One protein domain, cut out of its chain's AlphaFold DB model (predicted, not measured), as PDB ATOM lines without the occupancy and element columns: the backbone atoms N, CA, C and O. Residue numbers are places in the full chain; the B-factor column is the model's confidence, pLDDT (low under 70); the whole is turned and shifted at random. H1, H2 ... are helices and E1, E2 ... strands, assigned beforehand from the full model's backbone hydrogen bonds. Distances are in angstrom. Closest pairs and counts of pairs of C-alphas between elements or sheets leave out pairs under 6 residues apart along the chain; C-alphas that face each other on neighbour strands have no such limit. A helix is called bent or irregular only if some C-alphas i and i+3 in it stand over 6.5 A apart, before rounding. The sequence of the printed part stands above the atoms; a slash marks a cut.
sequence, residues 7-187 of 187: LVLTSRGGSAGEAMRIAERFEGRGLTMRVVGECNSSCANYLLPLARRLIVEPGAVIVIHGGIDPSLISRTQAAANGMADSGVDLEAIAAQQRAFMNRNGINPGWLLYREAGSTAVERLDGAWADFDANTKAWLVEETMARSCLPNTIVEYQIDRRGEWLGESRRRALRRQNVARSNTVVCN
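AT A GLANCE: This is residues 7 to 187 of the 187 residues of an uncharacterized protein of Brevundimonas sp (UniProt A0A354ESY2). A twisted, branched sheet of seven strands curls round two helices, H2 and H6, while H7 is on the opposite face from H2, beside E5 and E7 and, only just, over none of the strands. H1 packs on H2 and H4 packs on H1, and near the start of H4 lies H3, from whose end residues 78 to 84 stick out. The printed part has 181 residues with seven named helices and seven named strands, which follow each other along the chain as E1, H1, E2, H2, E3, E4, H3, H4, H5, E5, H6, E6, H7 and E7; the class is mixed, helices and strands, and of the neighbour strands E4 and E5 are antiparallel and the other pairs parallel. The whole is compact, with a radius of gyration of the C-alphas of 16.1 A and spans of 54 by 38 by 29 A.

IN THESE COORDINATES: The strands are E1, residues 7 to 11, beginning at C-alpha 7 (-21.072, 41.046, -17.688); E2, 32 to 40, 17.3 A long; E3, 53 to 56; E4, 61 to 64; E5, 137 to 139; E6, 153 to 156; and E7, 178 to 180, ending at C-alpha 180 (-30.628, 30.907, -38.792). The helices are H1, 16 to 23; H2, 42 to 50, 12.8 A; H3, 70 to 80, 15.1 A; H4, 90 to 104, 20.7 A; H5, 108 to 111; H6, 142 to 148; and H7, 167 to 174. H2 is irregular, only just: C-alphas 45 and 48 are 6.6 A apart.

HOW THE PARTS SIT: E2 bends by 107 degrees at residue 37; E1 lies on one side of it, E3 and E4 on the other side. Parallel pairs are E1 and E2 (N 9 and O 34, 2.8 A), E2 and E3 (N 33 and O 53, 2.8 A), E2 and E4 (N 39 and O 61, 2.9 A), E3 and E6 (N 54 and O 153, 2.8 A) and E5 and E7 (N 139 and O 179, 2.8 A), within hydrogen-bond range; E4 and E5 are antiparallel (N 138 and O 64, 2.8 A). E1, H1, E2 and E2, H2, E3 are strand-helix-strand units, parallel neighbour strands with a helix between, their crossovers right-handed. H2 is on the sheet, with Ala 44 and Ile 62 the closest C-alphas to E4, 6.3 A; H6 is on it too, with Arg 146 and Val 154 closest to E6, 6.0 A. H7, on the opposite face from H2, has a height over the sheet of 8.8 A. H1 touches H2 (closest C-alphas Ala 16 and Ser 42, 5.3 A) at a shallow tilt of 32 degrees, the same way, and H4 (Gly 17 and Ile 93, 5.9 A). H3 and H4 are close but not clearly touching (Ile 73 and Leu 90, 6.8 A), as are H5 and H6 (Trp 110 and Cys 148, 5.8 A). Every O i to N i+4 pair is within hydrogen-bond range in H1, H3, H4, H6 and H7; H2 has 2 of 5, and 1 of 6 O i to N i+3 pairs; H5 is too short for an i+4 pair.

THE WHOLE: The C-alphas farthest apart, those of Asn 81 and Arg 160, are 53.8 A apart. The printed part has no cut and ends at the chain's last residue, 187. The link from H5 to E5, residues 112 to 136, is long, and its residues 124 to 125 pair with 185 to 186, antiparallel. The mean pLDDT of the printed part is 93.6; residues 81 to 87 are under 70.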
ATOM      1  N   LEU A   7     -19.870  41.776 -18.057       96.81
ATOM      2  CA  LEU A   7     -21.072  41.046 -17.688       96.81
ATOM      3  C   LEU A   7     -21.058  39.675 -18.374       96.81
ATOM      4  O   LEU A   7     -21.054  39.583 -19.603       96.81
ATOM      5  N   VAL A   8     -21.076  38.613 -17.569       98.19
ATOM      6  CA  VAL A   8     -21.115  37.221 -18.033       98.19
ATOM      7  C   VAL A   8     -22.567  36.748 -18.085       98.19
ATOM      8  O   VAL A   8     -23.297  36.857 -17.101       98.19
ATOM      9  N   LEU A   9     -22.995  36.241 -19.239       98.31
ATOM     10  CA  LEU A   9     -24.393  35.994 -19.573       98.31
ATOM     11  C   LEU A   9     -24.657  34.513 -19.859       98.31
ATOM     12  O   LEU A   9     -24.090  33.919 -20.780       98.31
ATOM     13  N   THR A  10     -25.590  33.950 -19.092       98.38
ATOM     14  CA  THR A  10     -26.330  32.738 -19.444       98.38
ATOM     15  C   THR A  10     -27.791  32.916 -19.020       98.38
ATOM     16  O   THR A  10     -28.110  32.995 -17.836       98.38
ATOM     17  N   SER A  11     -28.688  33.121 -19.983       98.06
ATOM     18  CA  SER A  11     -30.090  33.442 -19.736       98.06
ATOM     19  C   SER A  11     -30.974  33.112 -20.933       98.06
ATOM     20  O   SER A  11     -30.704  33.490 -22.073       98.06
ATOM     21  N   ARG A  12     -32.116  32.484 -20.647       96.75
ATOM     22  CA  ARG A  12     -33.170  32.208 -21.635       96.75
ATOM     23  C   ARG A  12     -34.065  33.431 -21.900       96.75
ATOM     24  O   ARG A  12     -35.015  33.329 -22.672       96.75
ATOM     25  N   GLY A  13     -33.778  34.568 -21.265       95.31
ATOM     26  CA  GLY A  13     -34.601  35.775 -21.291       95.31
ATOM     27  C   GLY A  13     -35.609  35.823 -20.143       95.31
ATOM     28  O   GLY A  13     -35.381  35.249 -19.081       95.31
ATOM     29  N   GLY A  14     -36.710  36.549 -20.339       93.88
ATOM     30  CA  GLY A  14     -37.730  36.768 -19.312       93.88
ATOM     31  C   GLY A  14     -38.564  38.015 -19.597       93.88
ATOM     32  O   GLY A  14     -38.726  38.394 -20.757       93.88
ATOM     33  N   SER A  15     -39.060  38.669 -18.545       94.50
ATOM     34  CA  SER A  15     -39.816  39.924 -18.660       94.50
ATOM     35  C   SER A  15     -39.010  41.002 -19.393       94.50
ATOM     36  O   SER A  15     -37.875  41.300 -19.015       94.50
ATOM     37  N   ALA A  16     -39.603  41.590 -20.434       94.81
ATOM     38  CA  ALA A  16     -38.993  42.677 -21.193       94.81
ATOM     39  C   ALA A  16     -38.782  43.927 -20.326       94.81
ATOM     40  O   ALA A  16     -37.691  44.492 -20.332       94.81
ATOM     41  N   GLY A  17     -39.784  44.309 -19.522       94.94
ATOM     42  CA  GLY A  17     -39.696  45.455 -18.612       94.94
ATOM     43  C   GLY A  17     -38.561  45.313 -17.594       94.94
ATOM     44  O   GLY A  17     -37.742  46.219 -17.445       94.94
ATOM     45  N   GLU A  18     -38.437  44.142 -16.960       95.88
ATOM     46  CA  GLU A  18     -37.354  43.897 -15.996       95.88
ATOM     47  C   GLU A  18     -35.979  43.840 -16.663       95.88
ATOM     48  O   GLU A  18     -35.006  44.367 -16.124       95.88
ATOM     49  N   ALA A  19     -35.885  43.240 -17.851       97.06
ATOM     50  CA  ALA A  19     -34.639  43.208 -18.604       97.06
ATOM     51  C   ALA A  19     -34.187  44.615 -19.018       97.06
ATOM     52  O   ALA A  19     -33.010  44.931 -18.859       97.06
ATOM     53  N   MET A  20     -35.105  45.480 -19.467       97.44
ATOM     54  CA  MET A  20     -34.806  46.888 -19.749       97.44
ATOM     55  C   MET A  20     -34.397  47.646 -18.487       97.44
ATOM     56  O   MET A  20     -33.392  48.347 -18.511       97.44
ATOM     57  N   ARG A  21     -35.082  47.446 -17.355       96.50
ATOM     58  CA  ARG A  21     -34.714  48.068 -16.069       96.50
ATOM     59  C   ARG A  21     -33.316  47.658 -15.596       96.50
ATOM     60  O   ARG A  21     -32.590  48.457 -15.004       96.50
ATOM     61  N   ILE A  22     -32.921  46.407 -15.839       95.88
ATOM     62  CA  ILE A  22     -31.551  45.933 -15.604       95.88
ATOM     63  C   ILE A  22     -30.587  46.599 -16.596       95.88
ATOM     64  O   ILE A  22     -29.558  47.127 -16.177       95.88
ATOM     65  N   ALA A  23     -30.925  46.606 -17.887       96.31
ATOM     66  CA  ALA A  23     -30.103  47.168 -18.956       96.31
ATOM     67  C   ALA A  23     -29.837  48.673 -18.770       96.31
ATOM     68  O   ALA A  23     -28.706  49.115 -18.940       96.31
ATOM     69  N   GLU A  24     -30.824  49.435 -18.297       95.81
ATOM     70  CA  GLU A  24     -30.713  50.856 -17.931       95.81
ATOM     71  C   GLU A  24     -29.583  51.119 -16.927       95.81
ATOM     72  O   GLU A  24     -28.943  52.168 -16.941       95.81
ATOM     73  N   ARG A  25     -29.247  50.142 -16.074       93.75
ATOM     74  CA  ARG A  25     -28.113  50.274 -15.148       93.75
ATOM     75  C   ARG A  25     -26.769  50.244 -15.868       93.75
ATOM     76  O   ARG A  25     -25.796  50.706 -15.274       93.75
ATOM     77  N   PHE A  26     -26.700  49.715 -17.087       93.12
ATOM     78  CA  PHE A  26     -25.488  49.533 -17.886       93.12
ATOM     79  C   PHE A  26     -25.344  50.531 -19.043       93.12
ATOM     80  O   PHE A  26     -24.280  50.567 -19.664       93.12
ATOM     81  N   GLU A  27     -26.360  51.358 -19.308       94.00
ATOM     82  CA  GLU A  27     -26.323  52.389 -20.351       94.00
ATOM     83  C   GLU A  27     -25.079  53.286 -20.213       94.00
ATOM     84  O   GLU A  27     -24.676  53.679 -19.115       94.00
ATOM     85  N   GLY A  28     -24.414  53.552 -21.341       91.19
ATOM     86  CA  GLY A  28     -23.218  54.399 -21.412       91.19
ATOM     87  C   GLY A  28     -21.942  53.829 -20.776       91.19
ATOM     88  O   GLY A  28     -20.882  54.435 -20.916       91.19
ATOM     89  N   ARG A  29     -21.986  52.664 -20.112       93.12
ATOM     90  CA  ARG A  29     -20.807  52.101 -19.419       93.12
ATOM     91  C   ARG A  29     -19.801  51.421 -20.339       93.12
ATOM     92  O   ARG A  29     -18.667  51.206 -19.928       93.12
ATOM     93  N   GLY A  30     -20.214  51.056 -21.552       90.31
ATOM     94  CA  GLY A  30     -19.342  50.413 -22.533       90.31
ATOM     95  C   GLY A  30     -18.757  49.083 -22.047       90.31
ATOM     96  O   GLY A  30     -17.558  48.851 -22.187       90.31
ATOM     97  N   LEU A  31     -19.592  48.226 -21.456       95.88
ATOM     98  CA  LEU A  31     -19.158  46.945 -20.896       95.88
ATOM     99  C   LEU A  31     -18.782  45.934 -21.986       95.88
ATOM    100  O   LEU A  31     -19.289  45.980 -23.112       95.88
ATOM    101  N   THR A  32     -17.946  44.969 -21.606       98.44
ATOM    102  CA  THR A  32     -17.851  43.691 -22.313       98.44
ATOM    103  C   THR A  32     -19.025  42.813 -21.898       98.44
ATOM    104  O   THR A  32     -19.257  42.604 -20.710       98.44
ATOM    105  N   MET A  33     -19.769  42.293 -22.865       98.50
ATOM    106  CA  MET A  33     -20.803  41.291 -22.639       98.50
ATOM    107  C   MET A  33     -20.330  39.962 -23.199       98.50
ATOM    108  O   MET A  33     -20.059  39.845 -24.392       98.50
ATOM    109  N   ARG A  34     -20.209  38.966 -22.326       98.81
ATOM    110  CA  ARG A  34     -19.711  37.635 -22.664       98.81
ATOM    111  C   ARG A  34     -20.832  36.621 -22.527       98.81
ATOM    112  O   ARG A  34     -21.293  36.367 -21.419       98.81
ATOM    113  N   VAL A  35     -21.255  36.023 -23.633       98.81
ATOM    114  CA  VAL A  35     -22.247  34.947 -23.646       98.81
ATOM    115  C   VAL A  35     -21.514  33.613 -23.551       98.81
ATOM    116  O   VAL A  35     -20.820  33.227 -24.487       98.81
ATOM    117  N   VAL A  36     -21.677  32.917 -22.424       98.19
ATOM    118  CA  VAL A  36     -20.990  31.637 -22.146       98.19
ATOM    119  C   VAL A  36     -21.855  30.413 -22.459       98.19
ATOM    120  O   VAL A  36     -21.343  29.316 -22.643       98.19
ATOM    121  N   GLY A  37     -23.182  30.579 -22.516       97.69
ATOM    122  CA  GLY A  37     -24.125  29.479 -22.754       97.69
ATOM    123  C   GLY A  37     -25.269  29.874 -23.676       97.69
ATOM    124  O   GLY A  37     -25.354  29.422 -24.814       97.69
ATOM    125  N   GLU A  38     -26.165  30.731 -23.207       98.06
ATOM    126  CA  GLU A  38     -27.210  31.294 -24.060       98.06
ATOM    127  C   GLU A  38     -27.579  32.709 -23.624       98.06
ATOM    128  O   GLU A  38     -27.488  33.048 -22.451       98.06
ATOM    129  N   CYS A  39     -27.996  33.545 -24.560       98.56
ATOM    130  CA  CYS A  39     -28.638  34.816 -24.265       98.56
ATOM    131  C   CYS A  39     -29.793  34.960 -25.244       98.56
ATOM    132  O   CYS A  39     -29.592  35.284 -26.412       98.56
ATOM    133  N   ASN A  40     -31.001  34.647 -24.780       98.12
ATOM    134  CA  ASN A  40     -32.183  34.601 -25.635       98.12
ATOM    135  C   ASN A  40     -33.176  35.705 -25.276       98.12
ATOM    136  O   ASN A  40     -33.208  36.179 -24.134       98.12
ATOM    137  N   SER A  41     -34.062  36.036 -26.217       96.88
ATOM    138  CA  SER A  41     -35.226  36.892 -25.969       96.88
ATOM    139  C   SER A  41     -34.787  38.211 -25.313       96.88
ATOM    140  O   SER A  41     -33.825  38.826 -25.762       96.88
ATOM    141  N   SER A  42     -35.410  38.619 -24.210       97.50
ATOM    142  CA  SER A  42     -35.094  39.833 -23.452       97.50
ATOM    143  C   SER A  42     -33.616  39.972 -23.050       97.50
ATOM    144  O   SER A  42     -33.131  41.095 -22.942       97.50
ATOM    145  N   CYS A  43     -32.871  38.870 -22.875       98.25
ATOM    146  CA  CYS A  43     -31.420  38.958 -22.675       98.25
ATOM    147  C   CYS A  43     -30.736  39.550 -23.918       98.25
ATOM    148  O   CYS A  43     -30.034  40.558 -23.831       98.25
ATOM    149  N   ALA A  44     -30.990  38.940 -25.079       98.31
ATOM    150  CA  ALA A  44     -30.425  39.362 -26.358       98.31
ATOM    151  C   ALA A  44     -30.906  40.756 -26.761       98.31
ATOM    152  O   ALA A  44     -30.127  41.590 -27.210       98.31
ATOM    153  N   ASN A  45     -32.196  41.005 -26.569       97.44
ATOM    154  CA  ASN A  45     -32.896  42.190 -27.033       97.44
ATOM    155  C   ASN A  45     -32.430  43.475 -26.338       97.44
ATOM    156  O   ASN A  45     -32.353  44.509 -26.993       97.44
ATOM    157  N   TYR A  46     -32.131  43.424 -25.033       97.56
ATOM    158  CA  TYR A  46     -31.927  44.644 -24.240       97.56
ATOM    159  C   TYR A  46     -30.546  44.762 -23.606       97.56
ATOM    160  O   TYR A  46     -30.084  45.877 -23.399       97.56
ATOM    161  N   LEU A  47     -29.855  43.654 -23.313       97.69
ATOM    162  CA  LEU A  47     -28.501  43.750 -22.768       97.69
ATOM    163  C   LEU A  47     -27.482  43.905 -23.896       97.69
ATOM    164  O   LEU A  47     -26.765  44.901 -23.925       97.69
ATOM    165  N   LEU A  48     -27.450  42.965 -24.845       98.06
ATOM    166  CA  LEU A  48     -26.392  42.906 -25.863       98.06
ATOM    167  C   LEU A  48     -26.199  44.201 -26.672       98.06
ATOM    168  O   LEU A  48     -25.042  44.542 -26.919       98.06
ATOM    169  N   PRO A  49     -27.247  44.975 -27.023       97.00
ATOM    170  CA  PRO A  49     -27.059  46.232 -27.747       97.00
ATOM    171  C   PRO A  49     -26.291  47.314 -26.990       97.00
ATOM    172  O   PRO A  49     -25.803  48.256 -27.604       97.00
ATOM    173  N   LEU A  50     -26.163  47.196 -25.666       96.94
ATOM    174  CA  LEU A  50     -25.389  48.133 -24.850       96.94
ATOM    175  C   LEU A  50     -23.899  47.771 -24.775       96.94
ATOM    176  O   LEU A  50     -23.106  48.504 -24.177       96.94
ATOM    177  N   ALA A  51     -23.505  46.620 -25.323       97.75
ATOM    178  CA  ALA A  51     -22.137  46.143 -25.253       97.75
ATOM    179  C   ALA A  51     -21.198  47.040 -26.072       97.75
ATOM    180  O   ALA A  51     -21.435  47.312 -27.248       97.75
ATOM    181  N   ARG A  52     -20.055  47.424 -25.492       97.75
ATOM    182  CA  ARG A  52     -18.925  47.926 -26.294       97.75
ATOM    183  C   ARG A  52     -18.238  46.778 -27.024       97.75
ATOM    184  O   ARG A  52     -17.769  46.946 -28.146       97.75
ATOM    185  N   ARG A  53     -18.174  45.619 -26.370       98.62
ATOM    186  CA  ARG A  53     -17.623  44.379 -26.912       98.62
ATOM    187  C   ARG A  53     -18.558  43.226 -26.583       98.62
ATOM    188  O   ARG A  53     -18.913  43.055 -25.421       98.62
ATOM    189  N   LEU A  54     -18.929  42.447 -27.586       98.75
ATOM    190  CA  LEU A  54     -19.725  41.234 -27.458       98.75
ATOM    191  C   LEU A  54     -18.837  40.033 -27.767       98.75
ATOM    192  O   LEU A  54     -18.336  39.911 -28.880       98.75
ATOM    193  N   ILE A  55     -18.667  39.150 -26.791       98.81
ATOM    194  CA  ILE A  55     -17.941  37.892 -26.947       98.81
ATOM    195  C   ILE A  55     -18.947  36.751 -26.844       98.81
ATOM    196  O   ILE A  55     -19.646  36.632 -25.841       98.81
ATOM    197  N   VAL A  56     -19.009  35.906 -27.866       98.75
ATOM    198  CA  VAL A  56     -19.809  34.679 -27.872       98.75
ATOM    199  C   VAL A  56     -18.846  33.507 -27.779       98.75
ATOM    200  O   VAL A  56     -18.029  33.304 -28.675       98.75
ATOM    201  N   GLU A  57     -18.891  32.773 -26.670       98.56
ATOM    202  CA  GLU A  57     -17.995  31.637 -26.450       98.56
ATOM    203  C   GLU A  57     -18.351  30.436 -27.338       98.56
ATOM    204  O   GLU A  57     -19.484  30.336 -27.822       98.56
ATOM    205  N   PRO A  58     -17.416  29.490 -27.548       98.12
ATOM    206  CA  PRO A  58     -17.699  28.309 -28.350       98.12
ATOM    207  C   PRO A  58     -18.882  27.516 -27.777       98.12
ATOM    208  O   PRO A  58     -18.901  27.128 -26.612       98.12
ATOM    209  N   GLY A  59     -19.882  27.254 -28.614       97.69
ATOM    210  CA  GLY A  59     -21.115  26.548 -28.278       97.69
ATOM    211  C   GLY A  59     -22.209  27.422 -27.661       97.69
ATOM    212  O   GLY A  59     -23.348  26.950 -27.556       97.69
ATOM    213  N   ALA A  60     -21.898  28.666 -27.288       98.50
ATOM    214  CA  ALA A  60     -22.882  29.611 -26.785       98.50
ATOM    215  C   ALA A  60     -23.832  30.059 -27.904       98.50
ATOM    216  O   ALA A  60     -23.504  29.929 -29.077       98.50
ATOM    217  N   VAL A  61     -25.026  30.557 -27.576       98.56
ATOM    218  CA  VAL A  61     -26.014  30.984 -28.586       98.56
ATOM    219  C   VAL A  61     -26.681  32.305 -28.228       98.56
ATOM    220  O   VAL A  61     -26.927  32.593 -27.059       98.56
ATOM    221  N   ILE A  62     -27.025  33.083 -29.251       98.81
ATOM    222  CA  ILE A  62     -27.899  34.250 -29.135       98.81
ATOM    223  C   ILE A  62     -29.146  33.963 -29.961       98.81
ATOM    224  O   ILE A  62     -29.036  33.641 -31.145       98.81
ATOM    225  N   VAL A  63     -30.323  34.056 -29.347       98.56
ATOM    226  CA  VAL A  63     -31.596  33.773 -30.022       98.56
ATOM    227  C   VAL A  63     -32.571  34.927 -29.824       98.56
ATOM    228  O   VAL A  63     -32.938  35.247 -28.693       98.56
ATOM    229  N   ILE A  64     -33.040  35.514 -30.920       97.94
ATOM    230  CA  ILE A  64     -34.040  36.590 -30.925       97.94
ATOM    231  C   ILE A  64     -35.360  36.082 -31.505       97.94
ATOM    232  O   ILE A  64     -35.375  35.195 -32.351       97.94
ATOM    233  N   HIS A  65     -36.486  36.620 -31.044       94.69
ATOM    234  CA  HIS A  65     -37.824  36.320 -31.592       94.69
ATOM    235  C   HIS A  65     -38.717  37.564 -31.687       94.69
ATOM    236  O   HIS A  65     -39.917  37.473 -31.929       94.69
ATOM    237  N   GLY A  66     -38.094  38.732 -31.555       87.19
ATOM    238  CA  GLY A  66     -38.743  40.028 -31.597       87.19
ATOM    239  C   GLY A  66     -38.890  40.673 -30.224       87.19
ATOM    240  O   GLY A  66     -38.763  40.016 -29.186       87.19
ATOM    241  N   GLY A  67     -39.088  41.987 -30.226       92.00
ATOM    242  CA  GLY A  67     -39.500  42.764 -29.060       92.00
ATOM    243  C   GLY A  67     -41.022  42.892 -28.958       92.00
ATOM    244  O   GLY A  67     -41.777  42.207 -29.647       92.00
ATOM    245  N   ILE A  68     -41.477  43.813 -28.109       94.25
ATOM    246  CA  ILE A  68     -42.888  44.210 -28.067       94.25
ATOM    247  C   ILE A  68     -43.115  45.281 -29.139       94.25
ATOM    248  O   ILE A  68     -42.723  46.432 -28.960       94.25
ATOM    249  N   ASP A  69     -43.669  44.876 -30.281       94.06
ATOM    250  CA  ASP A  69     -43.916  45.727 -31.450       94.06
ATOM    251  C   ASP A  69     -45.428  45.945 -31.699       94.06
ATOM    252  O   ASP A  69     -46.265  45.226 -31.136       94.06
ATOM    253  N   PRO A  70     -45.815  46.937 -32.525       94.31
ATOM    254  CA  PRO A  70     -47.216  47.182 -32.868       94.31
ATOM    255  C   PRO A  70     -47.947  45.958 -33.445       94.31
ATOM    256  O   PRO A  70     -49.117  45.723 -33.133       94.31
ATOM    257  N   SER A  71     -47.266  45.129 -34.247       93.50
ATOM    258  CA  SER A  71     -47.841  43.884 -34.782       93.50
ATOM    259  C   SER A  71     -48.223  42.893 -33.670       93.50
ATOM    260  O   SER A  71     -49.318  42.325 -33.688       93.50
ATOM    261  N   LEU A  72     -47.372  42.693 -32.659       91.50
ATOM    262  CA  LEU A  72     -47.665  41.858 -31.493       91.50
ATOM    263  C   LEU A  72     -48.854  42.405 -30.707       91.50
ATOM    264  O   LEU A  72     -49.772  41.644 -30.409       91.50
ATOM    265  N   ILE A  73     -48.860  43.705 -30.406       91.06
ATOM    266  CA  ILE A  73     -49.949  44.348 -29.660       91.06
ATOM    267  C   ILE A  73     -51.285  44.141 -30.377       91.06
ATOM    268  O   ILE A  73     -52.228  43.636 -29.770       91.06
ATOM    269  N   SER A  74     -51.344  44.435 -31.680       89.25
ATOM    270  CA  SER A  74     -52.571  44.285 -32.473       89.25
ATOM    271  C   SER A  74     -53.102  42.845 -32.482       89.25
ATOM    272  O   SER A  74     -54.307  42.624 -32.361       89.25
ATOM    273  N   ARG A  75     -52.211  41.845 -32.558       87.19
ATOM    274  CA  ARG A  75     -52.590  40.424 -32.533       87.19
ATOM    275  C   ARG A  75     -53.082  39.996 -31.159       87.19
ATOM    276  O   ARG A  75     -54.060  39.257 -31.077       87.19
ATOM    277  N   THR A  76     -52.438  40.471 -30.097       86.25
ATOM    278  CA  THR A  76     -52.873  40.202 -28.724       86.25
ATOM    279  C   THR A  76     -54.239  40.822 -28.458       86.25
ATOM    280  O   THR A  76     -55.114  40.130 -27.956       86.25
ATOM    281  N   GLN A  77     -54.465  42.079 -28.847       83.75
ATOM    282  CA  GLN A  77     -55.763  42.749 -28.694       83.75
ATOM    283  C   GLN A  77     -56.870  42.030 -29.479       83.75
ATOM    284  O   GLN A  77     -57.946  41.778 -28.941       83.75
ATOM    285  N   ALA A  78     -56.593  41.619 -30.722       81.38
ATOM    286  CA  ALA A  78     -57.539  40.843 -31.521       81.38
ATOM    287  C   ALA A  78     -57.887  39.487 -30.874       81.38
ATOM    288  O   ALA A  78     -59.043  39.071 -30.920       81.38
ATOM    289  N   ALA A  79     -56.915  38.818 -30.244       78.81
ATOM    290  CA  ALA A  79     -57.127  37.560 -29.527       78.81
ATOM    291  C   ALA A  79     -57.820  37.748 -28.159       78.81
ATOM    292  O   ALA A  79     -58.610  36.899 -27.745       78.81
ATOM    293  N   ALA A  80     -57.551  38.859 -27.466       70.12
ATOM    294  CA  ALA A  80     -58.093  39.187 -26.147       70.12
ATOM    295  C   ALA A  80     -59.588  39.539 -26.174       70.12
ATOM    296  O   ALA A  80     -60.264  39.376 -25.162       70.12
ATOM    297  N   ASN A  81     -60.148  39.885 -27.339       61.97
ATOM    298  CA  ASN A  81     -61.597  40.018 -27.540       61.97
ATOM    299  C   ASN A  81     -62.399  38.713 -27.270       61.97
ATOM    300  O   ASN A  81     -63.611  38.692 -27.478       61.97
ATOM    301  N   GLY A  82     -61.756  37.637 -26.787       55.31
ATOM    302  CA  GLY A  82     -62.391  36.414 -26.285       55.31
ATOM    303  C   GLY A  82     -61.757  35.757 -25.040       55.31
ATOM    304  O   GLY A  82     -62.173  34.648 -24.708       55.31
ATOM    305  N   MET A  83     -60.783  36.367 -24.338       55.47
ATOM    306  CA  MET A  83     -60.139  35.784 -23.136       55.47
ATOM    307  C   MET A  83     -59.686  36.842 -22.107       55.47
ATOM    308  O   MET A  83     -59.435  37.988 -22.458       55.47
ATOM    309  N   ALA A  84     -59.586  36.437 -20.832       51.16
ATOM    310  CA  ALA A  84     -59.253  37.297 -19.691       51.16
ATOM    311  C   ALA A  84     -57.884  37.995 -19.814       51.16
ATOM    312  O   ALA A  84     -56.908  37.404 -20.276       51.16
ATOM    313  N   ASP A  85     -57.838  39.244 -19.344       58.72
ATOM    314  CA  ASP A  85     -56.660  40.108 -19.317       58.72
ATOM    315  C   ASP A  85     -55.501  39.465 -18.531       58.72
ATOM    316  O   ASP A  85     -55.642  39.071 -17.374       58.72
ATOM    317  N   SER A  86     -54.337  39.365 -19.174       63.66
ATOM    318  CA  SER A  86     -53.097  38.865 -18.567       63.66
ATOM    319  C   SER A  86     -52.509  39.800 -17.498       63.66
ATOM    320  O   SER A  86     -51.547  39.419 -16.829       63.66
ATOM    321  N   GLY A  87     -53.047  41.018 -17.346       68.44
ATOM    322  CA  GLY A  87     -52.573  42.033 -16.399       68.44
ATOM    323  C   GLY A  87     -51.224  42.655 -16.779       68.44
ATOM    324  O   GLY A  87     -50.659  43.428 -16.006       68.44
ATOM    325  N   VAL A  88     -50.685  42.313 -17.954       79.06
ATOM    326  CA  VAL A  88     -49.449  42.876 -18.501       79.06
ATOM    327  C   VAL A  88     -49.802  44.028 -19.435       79.06
ATOM    328  O   VAL A  88     -50.375  43.818 -20.503       79.06
ATOM    329  N   ASP A  89     -49.400  45.241 -19.061       88.38
ATOM    330  CA  ASP A  89     -49.558  46.431 -19.897       88.38
ATOM    331  C   ASP A  89     -48.515  46.441 -21.031       88.38
ATOM    332  O   ASP A  89     -47.404  46.968 -20.906       88.38
ATOM    333  N   LEU A  90     -48.859  45.789 -22.145       90.31
ATOM    334  CA  LEU A  90     -47.996  45.706 -23.325       90.31
ATOM    335  C   LEU A  90     -47.740  47.072 -23.968       90.31
ATOM    336  O   LEU A  90     -46.662  47.267 -24.525       90.31
ATOM    337  N   GLU A  91     -48.686  48.008 -23.880       91.25
ATOM    338  CA  GLU A  91     -48.531  49.360 -24.425       91.25
ATOM    339  C   GLU A  91     -47.463  50.130 -23.642       91.25
ATOM    340  O   GLU A  91     -46.546  50.708 -24.235       91.25
ATOM    341  N   ALA A  92     -47.503  50.066 -22.307       92.88
ATOM    342  CA  ALA A  92     -46.476  50.669 -21.463       92.88
ATOM    343  C   ALA A  92     -45.089  50.057 -21.717       92.88
ATOM    344  O   ALA A  92     -44.103  50.787 -21.865       92.88
ATOM    345  N   ILE A  93     -44.998  48.726 -21.833       94.00
ATOM    346  CA  ILE A  93     -43.728  48.045 -22.129       94.00
ATOM    347  C   ILE A  93     -43.219  48.416 -23.529       94.00
ATOM    348  O   ILE A  93     -42.024  48.661 -23.700       94.00
ATOM    349  N   ALA A  94     -44.093  48.503 -24.532       95.25
ATOM    350  CA  ALA A  94     -43.712  48.909 -25.882       95.25
ATOM    351  C   ALA A  94     -43.230  50.362 -25.934       95.25
ATOM    352  O   ALA A  94     -42.241  50.665 -26.607       95.25
ATOM    353  N   ALA A  95     -43.874  51.260 -25.186       95.69
ATOM    354  CA  ALA A  95     -43.426  52.639 -25.042       95.69
ATOM    355  C   ALA A  95     -42.038  52.711 -24.383       95.69
ATOM    356  O   ALA A  95     -41.160  53.415 -24.894       95.69
ATOM    357  N   GLN A  96     -41.808  51.940 -23.311       96.12
ATOM    358  CA  GLN A  96     -40.496  51.829 -22.667       96.12
ATOM    359  C   GLN A  96     -39.440  51.292 -23.643       96.12
ATOM    360  O   GLN A  96     -38.363  51.881 -23.755       96.12
ATOM    361  N   GLN A  97     -39.754  50.230 -24.392       97.00
ATOM    362  CA  GLN A  97     -38.862  49.647 -25.394       97.00
ATOM    363  C   GLN A  97     -38.501  50.650 -26.481       97.00
ATOM    364  O   GLN A  97     -37.324  50.830 -26.769       97.00
ATOM    365  N   ARG A  98     -39.484  51.337 -27.067       96.06
ATOM    366  CA  ARG A  98     -39.229  52.342 -28.104       96.06
ATOM    367  C   ARG A  98     -38.329  53.459 -27.581       96.06
ATOM    368  O   ARG A  98     -37.378  53.851 -28.253       96.06
ATOM    369  N   ALA A  99     -38.574  53.932 -26.358       96.69
ATOM    370  CA  ALA A  99     -37.697  54.905 -25.720       96.69
ATOM    371  C   ALA A  99     -36.279  54.346 -25.499       96.69
ATOM    372  O   ALA A  99     -35.311  55.084 -25.673       96.69
ATOM    373  N   PHE A 100     -36.147  53.069 -25.119       96.81
ATOM    374  CA  PHE A 100     -34.863  52.387 -24.899       96.81
ATOM    375  C   PHE A 100     -34.073  52.220 -26.192       96.81
ATOM    376  O   PHE A 100     -32.879  52.508 -26.227       96.81
ATOM    377  N   MET A 101     -34.743  51.833 -27.273       94.94
ATOM    378  CA  MET A 101     -34.136  51.722 -28.593       94.94
ATOM    379  C   MET A 101     -33.628  53.071 -29.087       94.94
ATOM    380  O   MET A 101     -32.460  53.186 -29.450       94.94
ATOM    381  N   ASN A 102     -34.486  54.094 -29.050       95.81
ATOM    382  CA  ASN A 102     -34.172  55.410 -29.595       95.81
ATOM    383  C   ASN A 102     -32.973  56.045 -28.888       95.81
ATOM    384  O   ASN A 102     -32.068  56.552 -29.545       95.81
ATOM    385  N   ARG A 103     -32.935  55.991 -27.551       96.25
ATOM    386  CA  ARG A 103     -31.852  56.616 -26.775       96.25
ATOM    387  C   ARG A 103     -30.515  55.881 -26.882       96.25
ATOM    388  O   ARG A 103     -29.479  56.519 -26.738       96.25
ATOM    389  N   ASN A 104     -30.532  54.573 -27.147       95.69
ATOM    390  CA  ASN A 104     -29.322  53.761 -27.306       95.69
ATOM    391  C   ASN A 104     -28.946  53.515 -28.780       95.69
ATOM    392  O   ASN A 104     -27.964  52.828 -29.048       95.69
ATOM    393  N   GLY A 105     -29.707  54.064 -29.736       94.19
ATOM    394  CA  GLY A 105     -29.454  53.891 -31.169       94.19
ATOM    395  C   GLY A 105     -29.554  52.436 -31.638       94.19
ATOM    396  O   GLY A 105     -28.782  52.018 -32.499       94.19
ATOM    397  N   ILE A 106     -30.463  51.651 -31.054       94.81
ATOM    398  CA  ILE A 106     -30.633  50.232 -31.393       94.81
ATOM    399  C   ILE A 106     -31.392  50.126 -32.714       94.81
ATOM    400  O   ILE A 106     -32.510  50.634 -32.825       94.81
ATOM    401  N   ASN A 107     -30.806  49.443 -33.702       95.12
ATOM    402  CA  ASN A 107     -31.452  49.244 -34.995       95.12
ATOM    403  C   ASN A 107     -32.753  48.417 -34.826       95.12
ATOM    404  O   ASN A 107     -32.708  47.360 -34.186       95.12
ATOM    405  N   PRO A 108     -33.899  48.848 -35.394       95.38
ATOM    406  CA  PRO A 108     -35.168  48.117 -35.313       95.38
ATOM    407  C   PRO A 108     -35.092  46.654 -35.769       95.38
ATOM    408  O   PRO A 108     -35.776  45.799 -35.195       95.38
ATOM    409  N   GLY A 109     -34.211  46.346 -36.723       96.31
ATOM    410  CA  GLY A 109     -33.976  44.988 -37.201       96.31
ATOM    411  C   GLY A 109     -33.449  44.044 -36.116       96.31
ATOM    412  O   GLY A 109     -33.787  42.862 -36.126       96.31
ATOM    413  N   TRP A 110     -32.717  44.542 -35.107       97.31
ATOM    414  CA  TRP A 110     -32.272  43.724 -33.965       97.31
ATOM    415  C   TRP A 110     -33.445  43.170 -33.148       97.31
ATOM    416  O   TRP A 110     -33.392  42.053 -32.637       97.31
ATOM    417  N   LEU A 111     -34.525  43.947 -33.044       96.44
ATOM    418  CA  LEU A 111     -35.737  43.595 -32.305       96.44
ATOM    419  C   LEU A 111     -36.828  43.006 -33.191       96.44
ATOM    420  O   LEU A 111     -37.958  42.860 -32.727       96.44
ATOM    421  N   LEU A 112     -36.505  42.674 -34.441       95.88
ATOM    422  CA  LEU A 112     -37.451  42.195 -35.443       95.88
ATOM    423  C   LEU A 112     -38.737  43.037 -35.479       95.88
ATOM    424  O   LEU A 112     -39.840  42.489 -35.510       95.88
ATOM    425  N   TYR A 113     -38.579  44.359 -35.387       95.69
ATOM    426  CA  TYR A 113     -39.685  45.291 -35.204       95.69
ATOM    427  C   TYR A 113     -40.624  45.285 -36.414       95.69
ATOM    428  O   TYR A 113     -40.163  45.244 -37.555       95.69
ATOM    429  N   ARG A 114     -41.937  45.312 -36.173       95.56
ATOM    430  CA  ARG A 114     -42.968  45.310 -37.219       95.56
ATOM    431  C   ARG A 114     -44.076  46.299 -36.901       95.56
ATOM    432  O   ARG A 114     -44.636  46.273 -35.800       95.56
ATOM    433  N   GLU A 115     -44.480  47.047 -37.916       94.00
ATOM    434  CA  GLU A 115     -45.684  47.871 -37.870       94.00
ATOM    435  C   GLU A 115     -46.970  47.055 -37.679       94.00
ATOM    436  O   GLU A 115     -47.042  45.855 -37.967       94.00
ATOM    437  N   ALA A 116     -48.019  47.728 -37.201       90.75
ATOM    438  CA  ALA A 116     -49.320  47.110 -36.972       90.75
ATOM    439  C   ALA A 116     -49.873  46.513 -38.278       90.75
ATOM    440  O   ALA A 116     -49.863  47.153 -39.327       90.75
ATOM    441  N   GLY A 117     -50.339  45.262 -38.221       87.19
ATOM    442  CA  GLY A 117     -50.832  44.537 -39.398       87.19
ATOM    443  C   GLY A 117     -49.755  44.082 -40.394       87.19
ATOM    444  O   GLY A 117     -50.087  43.386 -41.352       87.19
ATOM    445  N   SER A 118     -48.477  44.408 -40.171       89.25
ATOM    446  CA  SER A 118     -47.369  43.933 -41.000       89.25
ATOM    447  C   SER A 118     -46.817  42.596 -40.499       89.25
ATOM    448  O   SER A 118     -46.694  42.344 -39.294       89.25
ATOM    449  N   THR A 119     -46.433  41.743 -41.448       85.50
ATOM    450  CA  THR A 119     -45.582  40.566 -41.215       85.50
ATOM    451  C   THR A 119     -44.118  40.829 -41.571       85.50
ATOM    452  O   THR A 119     -43.254  40.047 -41.177       85.50
ATOM    453  N   ALA A 120     -43.836  41.920 -42.287       88.44
ATOM    454  CA  ALA A 120     -42.495  42.316 -42.684       88.44
ATOM    455  C   ALA A 120     -41.786  43.027 -41.528       88.44
ATOM    456  O   ALA A 120     -42.339  43.952 -40.929       88.44
ATOM    457  N   VAL A 121     -40.566  42.577 -41.242       92.00
ATOM    458  CA  VAL A 121     -39.672  43.186 -40.258       92.00
ATOM    459  C   VAL A 121     -39.004  44.412 -40.865       92.00
ATOM    460  O   VAL A 121     -38.553  44.384 -42.008       92.00
ATOM    461  N   GLU A 122     -38.923  45.478 -40.086       90.31
ATOM    462  CA  GLU A 122     -38.229  46.695 -40.467       90.31
ATOM    463  C   GLU A 122     -36.712  46.541 -40.432       90.31
ATOM    464  O   GLU A 122     -36.144  45.886 -39.558       90.31
ATOM    465  N   ARG A 123     -36.059  47.258 -41.349       93.62
ATOM    466  CA  ARG A 123     -34.609  47.472 -41.359       93.62
ATOM    467  C   ARG A 123     -33.763  46.204 -41.423       93.62
ATOM    468  O   ARG A 123     -32.668  46.168 -40.870       93.62
ATOM    469  N   LEU A 124     -34.260  45.171 -42.101       95.38
ATOM    470  CA  LEU A 124     -33.505  43.957 -42.393       95.38
ATOM    471  C   LEU A 124     -33.458  43.687 -43.893       95.38
ATOM    472  O   LEU A 124     -34.486  43.726 -44.564       95.38
ATOM    473  N   ASP A 125     -32.275  43.311 -44.367       96.06
ATOM    474  CA  ASP A 125     -32.048  42.726 -45.688       96.06
ATOM    475  C   ASP A 125     -31.488  41.306 -45.552       96.06
ATOM    476  O   ASP A 125     -31.092  40.873 -44.468       96.06
ATOM    477  N   GLY A 126     -31.405  40.585 -46.672       95.44
ATOM    478  CA  GLY A 126     -30.792  39.260 -46.750       95.44
ATOM    479  C   GLY A 126     -31.799  38.114 -46.657       95.44
ATOM    480  O   GLY A 126     -32.990  38.283 -46.913       95.44
ATOM    481  N   ALA A 127     -31.305  36.912 -46.352       94.75
ATOM    482  CA  ALA A 127     -32.103  35.692 -46.378       94.75
ATOM    483  C   ALA A 127     -31.836  34.808 -45.160       94.75
ATOM    484  O   ALA A 127     -30.707  34.367 -44.926       94.75
ATOM    485  N   TRP A 128     -32.910  34.489 -44.440       95.19
ATOM    486  CA  TRP A 128     -32.921  33.489 -43.378       95.19
ATOM    487  C   TRP A 128     -32.626  32.097 -43.945       95.19
ATOM    488  O   TRP A 128     -33.158  31.724 -44.991       95.19
ATOM    489  N   ALA A 129     -31.817  31.303 -43.243       95.50
ATOM    490  CA  ALA A 129     -31.649  29.885 -43.561       95.50
ATOM    491  C   ALA A 129     -32.534  29.021 -42.659       95.50
ATOM    492  O   ALA A 129     -32.767  29.353 -41.496       95.50
ATOM    493  N   ASP A 130     -32.998  27.893 -43.204       91.88
ATOM    494  CA  ASP A 130     -33.872  26.934 -42.516       91.88
ATOM    495  C   ASP A 130     -35.196  27.541 -42.007       91.88
ATOM    496  O   ASP A 130     -35.789  27.023 -41.063       91.88
ATOM    497  N   PHE A 131     -35.652  28.636 -42.624       90.88
ATOM    498  CA  PHE A 131     -36.921  29.287 -42.305       90.88
ATOM    499  C   PHE A 131     -38.107  28.548 -42.937       90.88
ATOM    500  O   PHE A 131     -38.091  28.209 -44.122       90.88
ATOM    501  N   ASP A 132     -39.154  28.353 -42.142       91.88
ATOM    502  CA  ASP A 132     -40.437  27.789 -42.555       91.88
ATOM    503  C   ASP A 132     -41.601  28.387 -41.741       91.88
ATOM    504  O   ASP A 132     -41.407  29.204 -40.838       91.88
ATOM    505  N   ALA A 133     -42.829  27.951 -42.036       90.75
ATOM    506  CA  ALA A 133     -44.041  28.421 -41.361       90.75
ATOM    507  C   ALA A 133     -44.080  28.136 -39.844       90.75
ATOM    508  O   ALA A 133     -44.877  28.748 -39.135       90.75
ATOM    509  N   ASN A 134     -43.248  27.222 -39.339       93.06
ATOM    510  CA  ASN A 134     -43.180  26.881 -37.920       93.06
ATOM    511  C   ASN A 134     -42.108  27.672 -37.173       93.06
ATOM    512  O   ASN A 134     -42.066  27.582 -35.946       93.06
ATOM    513  N   THR A 135     -41.248  28.418 -37.872       94.38
ATOM    514  CA  THR A 135     -40.146  29.176 -37.271       94.38
ATOM    515  C   THR A 135     -40.664  30.163 -36.227       94.38
ATOM    516  O   THR A 135     -41.542  30.980 -36.499       94.38
ATOM    517  N   LYS A 136     -40.100  30.094 -35.015       93.88
ATOM    518  CA  LYS A 136     -40.502  30.928 -33.868       93.88
ATOM    519  C   LYS A 136     -39.427  31.903 -33.420       93.88
ATOM    520  O   LYS A 136     -39.743  32.858 -32.725       93.88
ATOM    521  N   ALA A 137     -38.171  31.630 -33.751       96.88
ATOM    522  CA  ALA A 137     -37.038  32.430 -33.322       96.88
ATOM    523  C   ALA A 137     -35.870  32.271 -34.297       96.88
ATOM    524  O   ALA A 137     -35.858  31.363 -35.131       96.88
ATOM    525  N   TRP A 138     -34.866  33.125 -34.145       97.94
ATOM    526  CA  TRP A 138     -33.712  33.194 -35.022       97.94
ATOM    527  C   TRP A 138     -32.425  33.162 -34.211       97.94
ATOM    528  O   TRP A 138     -32.223  33.962 -33.297       97.94
ATOM    529  N   LEU A 139     -31.555  32.217 -34.557       98.50
ATOM    530  CA  LEU A 139     -30.168  32.185 -34.128       98.50
ATOM    531  C   LEU A 139     -29.446  33.362 -34.779       98.50
ATOM    532  O   LEU A 139     -29.353  33.424 -36.007       98.50
ATOM    533  N   VAL A 140     -28.921  34.259 -33.952       98.44
ATOM    534  CA  VAL A 140     -28.104  35.380 -34.406       98.44
ATOM    535  C   VAL A 140     -26.700  34.868 -34.689       98.44
ATOM    536  O   VAL A 140     -25.986  34.413 -33.790       98.44
ATOM    537  N   GLU A 141     -26.305  34.953 -35.950       98.31
ATOM    538  CA  GLU A 141     -24.949  34.683 -36.408       98.31
ATOM    539  C   GLU A 141     -24.151  35.983 -36.512       98.31
ATOM    540  O   GLU A 141     -24.702  37.087 -36.525       98.31
ATOM    541  N   GLU A 142     -22.832  35.843 -36.593       98.06
ATOM    542  CA  GLU A 142     -21.891  36.958 -36.522       98.06
ATOM    543  C   GLU A 142     -22.193  38.086 -37.523       98.06
ATOM    544  O   GLU A 142     -22.129  39.258 -37.158       98.06
ATOM    545  N   THR A 143     -22.592  37.750 -38.754       98.00
ATOM    546  CA  THR A 143     -22.984  38.716 -39.797       98.00
ATOM    547  C   THR A 143     -24.118  39.642 -39.346       98.00
ATOM    548  O   THR A 143     -24.032  40.866 -39.490       98.00
ATOM    549  N   MET A 144     -25.166  39.074 -38.746       98.38
ATOM    550  CA  MET A 144     -26.299  39.850 -38.246       98.38
ATOM    551  C   MET A 144     -25.891  40.657 -37.013       98.38
ATOM    552  O   MET A 144     -26.168  41.848 -36.941       98.38
ATOM    553  N   ALA A 145     -25.173  40.043 -36.066       98.38
ATOM    554  CA  ALA A 145     -24.706  40.742 -34.870       98.38
ATOM    555  C   ALA A 145     -23.846  41.970 -35.218       98.38
ATOM    556  O   ALA A 145     -24.062  43.043 -34.665       98.38
ATOM    557  N   ARG A 146     -22.911  41.842 -36.168       98.25
ATOM    558  CA  ARG A 146     -22.030  42.940 -36.601       98.25
ATOM    559  C   ARG A 146     -22.785  44.085 -37.271       98.25
ATOM    560  O   ARG A 146     -22.481  45.241 -37.003       98.25
ATOM    561  N   SER A 147     -23.738  43.772 -38.146       98.19
ATOM    562  CA  SER A 147     -24.505  44.801 -38.864       98.19
ATOM    563  C   SER A 147     -25.529  45.498 -37.968       98.19
ATOM    564  O   SER A 147     -25.695  46.711 -38.048       98.19
ATOM    565  N   CYS A 148     -26.186  44.756 -37.076       97.44
ATOM    566  CA  CYS A 148     -27.204  45.299 -36.180       97.44
ATOM    567  C   CYS A 148     -26.631  46.026 -34.960       97.44
ATOM    568  O   CYS A 148     -27.312  46.881 -34.394       97.44
ATOM    569  N   LEU A 149     -25.388  45.720 -34.570       97.00
ATOM    570  CA  LEU A 149     -24.679  46.356 -33.459       97.00
ATOM    571  C   LEU A 149     -23.419  47.092 -33.964       97.00
ATOM    572  O   LEU A 149     -22.301  46.732 -33.591       97.00
ATOM    573  N   PRO A 150     -23.559  48.143 -34.797       95.06
ATOM    574  CA  PRO A 150     -22.426  48.774 -35.486       95.06
ATOM    575  C   PRO A 150     -21.423  49.451 -34.536       95.06
ATOM    576  O   PRO A 150     -20.275  49.686 -34.902       95.06
ATOM    577  N   ASN A 151     -21.840  49.749 -33.303       94.12
ATOM    578  CA  ASN A 151     -21.001  50.355 -32.267       94.12
ATOM    579  C   ASN A 151     -20.346  49.322 -31.329       94.12
ATOM    580  O   ASN A 151     -19.678  49.703 -30.361       94.12
ATOM    581  N   THR A 152     -20.532  48.028 -31.602       97.75
ATOM    582  CA  THR A 152     -20.061  46.916 -30.776       97.75
ATOM    583  C   THR A 152     -18.984  46.125 -31.512       97.75
ATOM    584  O   THR A 152     -19.161  45.687 -32.645       97.75
ATOM    585  N   ILE A 153     -17.863  45.863 -30.839       98.38
ATOM    586  CA  ILE A 153     -16.875  44.892 -31.319       98.38
ATOM    587  C   ILE A 153     -17.440  43.494 -31.064       98.38
ATOM    588  O   ILE A 153     -17.483  43.045 -29.920       98.38
ATOM    589  N   VAL A 154     -17.902  42.820 -32.113       98.62
ATOM    590  CA  VAL A 154     -18.469  41.465 -32.032       98.62
ATOM    591  C   VAL A 154     -17.385  40.421 -32.284       98.62
ATOM    592  O   VAL A 154     -16.605  40.555 -33.226       98.62
ATOM    593  N   GLU A 155     -17.341  39.373 -31.466       98.38
ATOM    594  CA  GLU A 155     -16.396  38.261 -31.577       98.38
ATOM    595  C   GLU A 155     -17.096  36.931 -31.282       98.38
ATOM    596  O   GLU A 155     -17.471  36.658 -30.142       98.38
ATOM    597  N   TYR A 156     -17.241  36.087 -32.304       98.38
ATOM    598  CA  TYR A 156     -17.681  34.703 -32.142       98.38
ATOM    599  C   TYR A 156     -16.446  33.813 -32.046       98.38
ATOM    600  O   TYR A 156     -15.666  33.694 -32.988       98.38
ATOM    601  N   GLN A 157     -16.235  33.219 -30.878       98.06
ATOM    602  CA  GLN A 157     -15.084  32.367 -30.631       98.06
ATOM    603  C   GLN A 157     -15.340  30.960 -31.165       98.06
ATOM    604  O   GLN A 157     -16.436  30.412 -31.049       98.06
ATOM    605  N   ILE A 158     -14.298  30.364 -31.734       96.00
ATOM    606  CA  ILE A 158     -14.340  29.028 -32.327       96.00
ATOM    607  C   ILE A 158     -13.711  27.996 -31.393       96.00
ATOM    608  O   ILE A 158     -12.782  28.293 -30.640       96.00
ATOM    609  N   ASP A 159     -14.223  26.769 -31.437       91.81
ATOM    610  CA  ASP A 159     -13.627  25.630 -30.752       91.81
ATOM    611  C   ASP A 159     -12.346  25.143 -31.466       91.81
ATOM    612  O   ASP A 159     -11.902  25.689 -32.478       91.81
ATOM    613  N   ARG A 160     -11.738  24.065 -30.954       90.50
ATOM    614  CA  ARG A 160     -10.522  23.469 -31.544       90.50
ATOM    615  C   ARG A 160     -10.714  22.921 -32.967       90.50
ATOM    616  O   ARG A 160      -9.721  22.623 -33.622       90.50
ATOM    617  N   ARG A 161     -11.954  22.745 -33.430       89.25
ATOM    618  CA  ARG A 161     -12.298  22.316 -34.795       89.25
ATOM    619  C   ARG A 161     -12.543  23.506 -35.723       89.25
ATOM    620  O   ARG A 161     -12.838  23.301 -36.894       89.25
ATOM    621  N   GLY A 162     -12.423  24.731 -35.213       91.38
ATOM    622  CA  GLY A 162     -12.719  25.946 -35.960       91.38
ATOM    623  C   GLY A 162     -14.213  26.245 -36.073       91.38
ATOM    624  O   GLY A 162     -14.600  27.080 -36.885       91.38
ATOM    625  N   GLU A 163     -15.062  25.596 -35.269       92.44
ATOM    626  CA  GLU A 163     -16.506  25.828 -35.262       92.44
ATOM    627  C   GLU A 163     -16.913  26.631 -34.023       92.44
ATOM    628  O   GLU A 163     -16.595  26.247 -32.899       92.44
ATOM    629  N   TRP A 164     -17.676  27.715 -34.190       95.38
ATOM    630  CA  TRP A 164     -18.292  28.384 -33.036       95.38
ATOM    631  C   TRP A 164     -19.494  27.589 -32.514       95.38
ATOM    632  O   TRP A 164     -19.706  27.514 -31.311       95.38
ATOM    633  N   LEU A 165     -20.274  26.956 -33.403       96.31
ATOM    634  CA  LEU A 165     -21.467  26.193 -33.041       96.31
ATOM    635  C   LEU A 165     -21.509  24.845 -33.755       96.31
ATOM    636  O   LEU A 165     -21.783  24.745 -34.958       96.31
ATOM    637  N   GLY A 166     -21.314  23.793 -32.964       94.88
ATOM    638  CA  GLY A 166     -21.325  22.425 -33.453       94.88
ATOM    639  C   GLY A 166     -22.644  22.035 -34.122       94.88
ATOM    640  O   GLY A 166     -23.743  22.425 -33.712       94.88
ATOM    641  N   GLU A 167     -22.535  21.185 -35.133       94.00
ATOM    642  CA  GLU A 167     -23.653  20.691 -35.938       94.00
ATOM    643  C   GLU A 167     -24.773  20.025 -35.098       94.00
ATOM    644  O   GLU A 167     -25.964  20.212 -35.355       94.00
ATOM    645  N   SER A 168     -24.432  19.293 -34.029       95.12
ATOM    646  CA  SER A 168     -25.425  18.694 -33.120       95.12
ATOM    647  C   SER A 168     -26.308  19.744 -32.438       95.12
ATOM    648  O   SER A 168     -27.522  19.542 -32.310       95.12
ATOM    649  N   ARG A 169     -25.716  20.878 -32.041       95.94
ATOM    650  CA  ARG A 169     -26.412  22.007 -31.420       95.94
ATOM    651  C   ARG A 169     -27.255  22.759 -32.447       95.94
ATOM    652  O   ARG A 169     -28.417  23.028 -32.153       95.94
ATOM    653  N   ARG A 170     -26.741  22.982 -33.665       95.06
ATOM    654  CA  ARG A 170     -27.521  23.544 -34.788       95.06
ATOM    655  C   ARG A 170     -28.778  22.720 -35.077       95.06
ATOM    656  O   ARG A 170     -29.881  23.263 -35.103       95.06
ATOM    657  N   ARG A 171     -28.659  21.392 -35.162       95.81
ATOM    658  CA  ARG A 171     -29.829  20.508 -35.324       95.81
ATOM    659  C   ARG A 171     -30.798  20.561 -34.146       95.81
ATOM    660  O   ARG A 171     -32.006  20.456 -34.350       95.81
ATOM    661  N   ALA A 172     -30.296  20.686 -32.917       96.75
ATOM    662  CA  ALA A 172     -31.146  20.798 -31.734       96.75
ATOM    663  C   ALA A 172     -31.970  22.093 -31.728       96.75
ATOM    664  O   ALA A 172     -33.140  22.045 -31.360       96.75
ATOM    665  N   LEU A 173     -31.383  23.206 -32.170       96.62
ATOM    666  CA  LEU A 173     -32.069  24.488 -32.346       96.62
ATOM    667  C   LEU A 173     -33.123  24.416 -33.454       96.62
ATOM    668  O   LEU A 173     -34.266  24.807 -33.237       96.62
ATOM    669  N   ARG A 174     -32.790  23.809 -34.599       95.69
ATOM    670  CA  ARG A 174     -33.754  23.611 -35.692       95.69
ATOM    671  C   ARG A 174     -34.977  22.803 -35.247       95.69
ATOM    672  O   ARG A 174     -36.102  23.180 -35.547       95.69
ATOM    673  N   ARG A 175     -34.789  21.745 -34.446       96.25
ATOM    674  CA  ARG A 175     -35.905  20.984 -33.836       96.25
ATOM    675  C   ARG A 175     -36.761  21.804 -32.863       96.25
ATOM    676  O   ARG A 175     -37.873  21.398 -32.552       96.25
ATOM    677  N   GLN A 176     -36.248  22.929 -32.372       95.94
ATOM    678  CA  GLN A 176     -36.969  23.885 -31.529       95.94
ATOM    679  C   GLN A 176     -37.583  25.033 -32.348       95.94
ATOM    680  O   GLN A 176     -38.054  26.009 -31.769       95.94
ATOM    681  N   ASN A 177     -37.618  24.907 -33.680       97.44
ATOM    682  CA  ASN A 177     -38.090  25.926 -34.617       97.44
ATOM    683  C   ASN A 177     -37.288  27.234 -34.548       97.44
ATOM    684  O   ASN A 177     -37.842  28.328 -34.683       97.44
ATOM    685  N   VAL A 178     -35.981  27.115 -34.307       97.75
ATOM    686  CA  VAL A 178     -35.037  28.225 -34.404       97.75
ATOM    687  C   VAL A 178     -34.374  28.168 -35.778       97.75
ATOM    688  O   VAL A 178     -33.605  27.242 -36.055       97.75
ATOM    689  N   ALA A 179     -34.685  29.148 -36.625       97.25
ATOM    690  CA  ALA A 179     -34.037  29.349 -37.917       97.25
ATOM    691  C   ALA A 179     -32.723  30.121 -37.747       97.25
ATOM    692  O   ALA A 179     -32.397  30.597 -36.660       97.25
ATOM    693  N   ARG A 180     -31.940  30.249 -38.815       97.69
ATOM    694  CA  ARG A 180     -30.628  30.907 -38.792       97.69
ATOM    695  C   ARG A 180     -30.667  32.264 -39.477       97.69
ATOM    696  O   ARG A 180     -31.295  32.393 -40.528       97.69
ATOM    697  N   SER A 181     -29.952  33.246 -38.920       97.31
ATOM    698  CA  SER A 181     -29.822  34.568 -39.543       97.31
ATOM    699  C   SER A 181     -29.094  34.529 -40.880       97.31
ATOM    700  O   SER A 181     -29.443  35.297 -41.762       97.31
ATOM    701  N   ASN A 182     -28.149  33.609 -41.085       96.31
ATOM    702  CA  ASN A 182     -27.469  33.395 -42.359       96.31
ATOM    703  C   ASN A 182     -26.898  34.699 -42.954       96.31
ATOM    704  O   ASN A 182     -25.928  35.229 -42.414       96.31
ATOM    705  N   THR A 183     -27.485  35.234 -44.030       97.44
ATOM    706  CA  THR A 183     -27.025  36.473 -44.683       97.44
ATOM    707  C   THR A 183     -27.747  37.726 -44.197       97.44
ATOM    708  O   THR A 183     -27.518  38.799 -44.749       97.44
ATOM    709  N   VAL A 184     -28.627  37.605 -43.201       97.94
ATOM    710  CA  VAL A 184     -29.409  38.732 -42.699       97.94
ATOM    711  C   VAL A 184     -28.520  39.797 -42.079       97.94
ATOM    712  O   VAL A 184     -27.623  39.500 -41.284       97.94
ATOM    713  N   VAL A 185     -28.814  41.043 -42.436       98.19
ATOM    714  CA  VAL A 185     -28.134  42.240 -41.948       98.19
ATOM    715  C   VAL A 185     -29.134  43.341 -41.620       98.19
ATOM    716  O   VAL A 185     -30.200  43.406 -42.228       98.19
ATOM    717  N   CYS A 186     -28.775  44.216 -40.681       97.12
ATOM    718  CA  CYS A 186     -29.518  45.450 -40.437       97.12
ATOM    719  C   CYS A 186     -29.102  46.578 -41.404       97.12
ATOM    720  O   CYS A 186     -27.909  46.712 -41.686       97.12
ATOM    721  N   ASN A 187     -30.070  47.390 -41.861       90.62
ATOM    722  CA  ASN A 187     -29.878  48.538 -42.772       90.62
ATOM    723  C   ASN A 187     -30.349  49.893 -42.202       90.62
ATOM    724  O   ASN A 187     -31.021  49.929 -41.139       90.62
TER     725      ASN A 187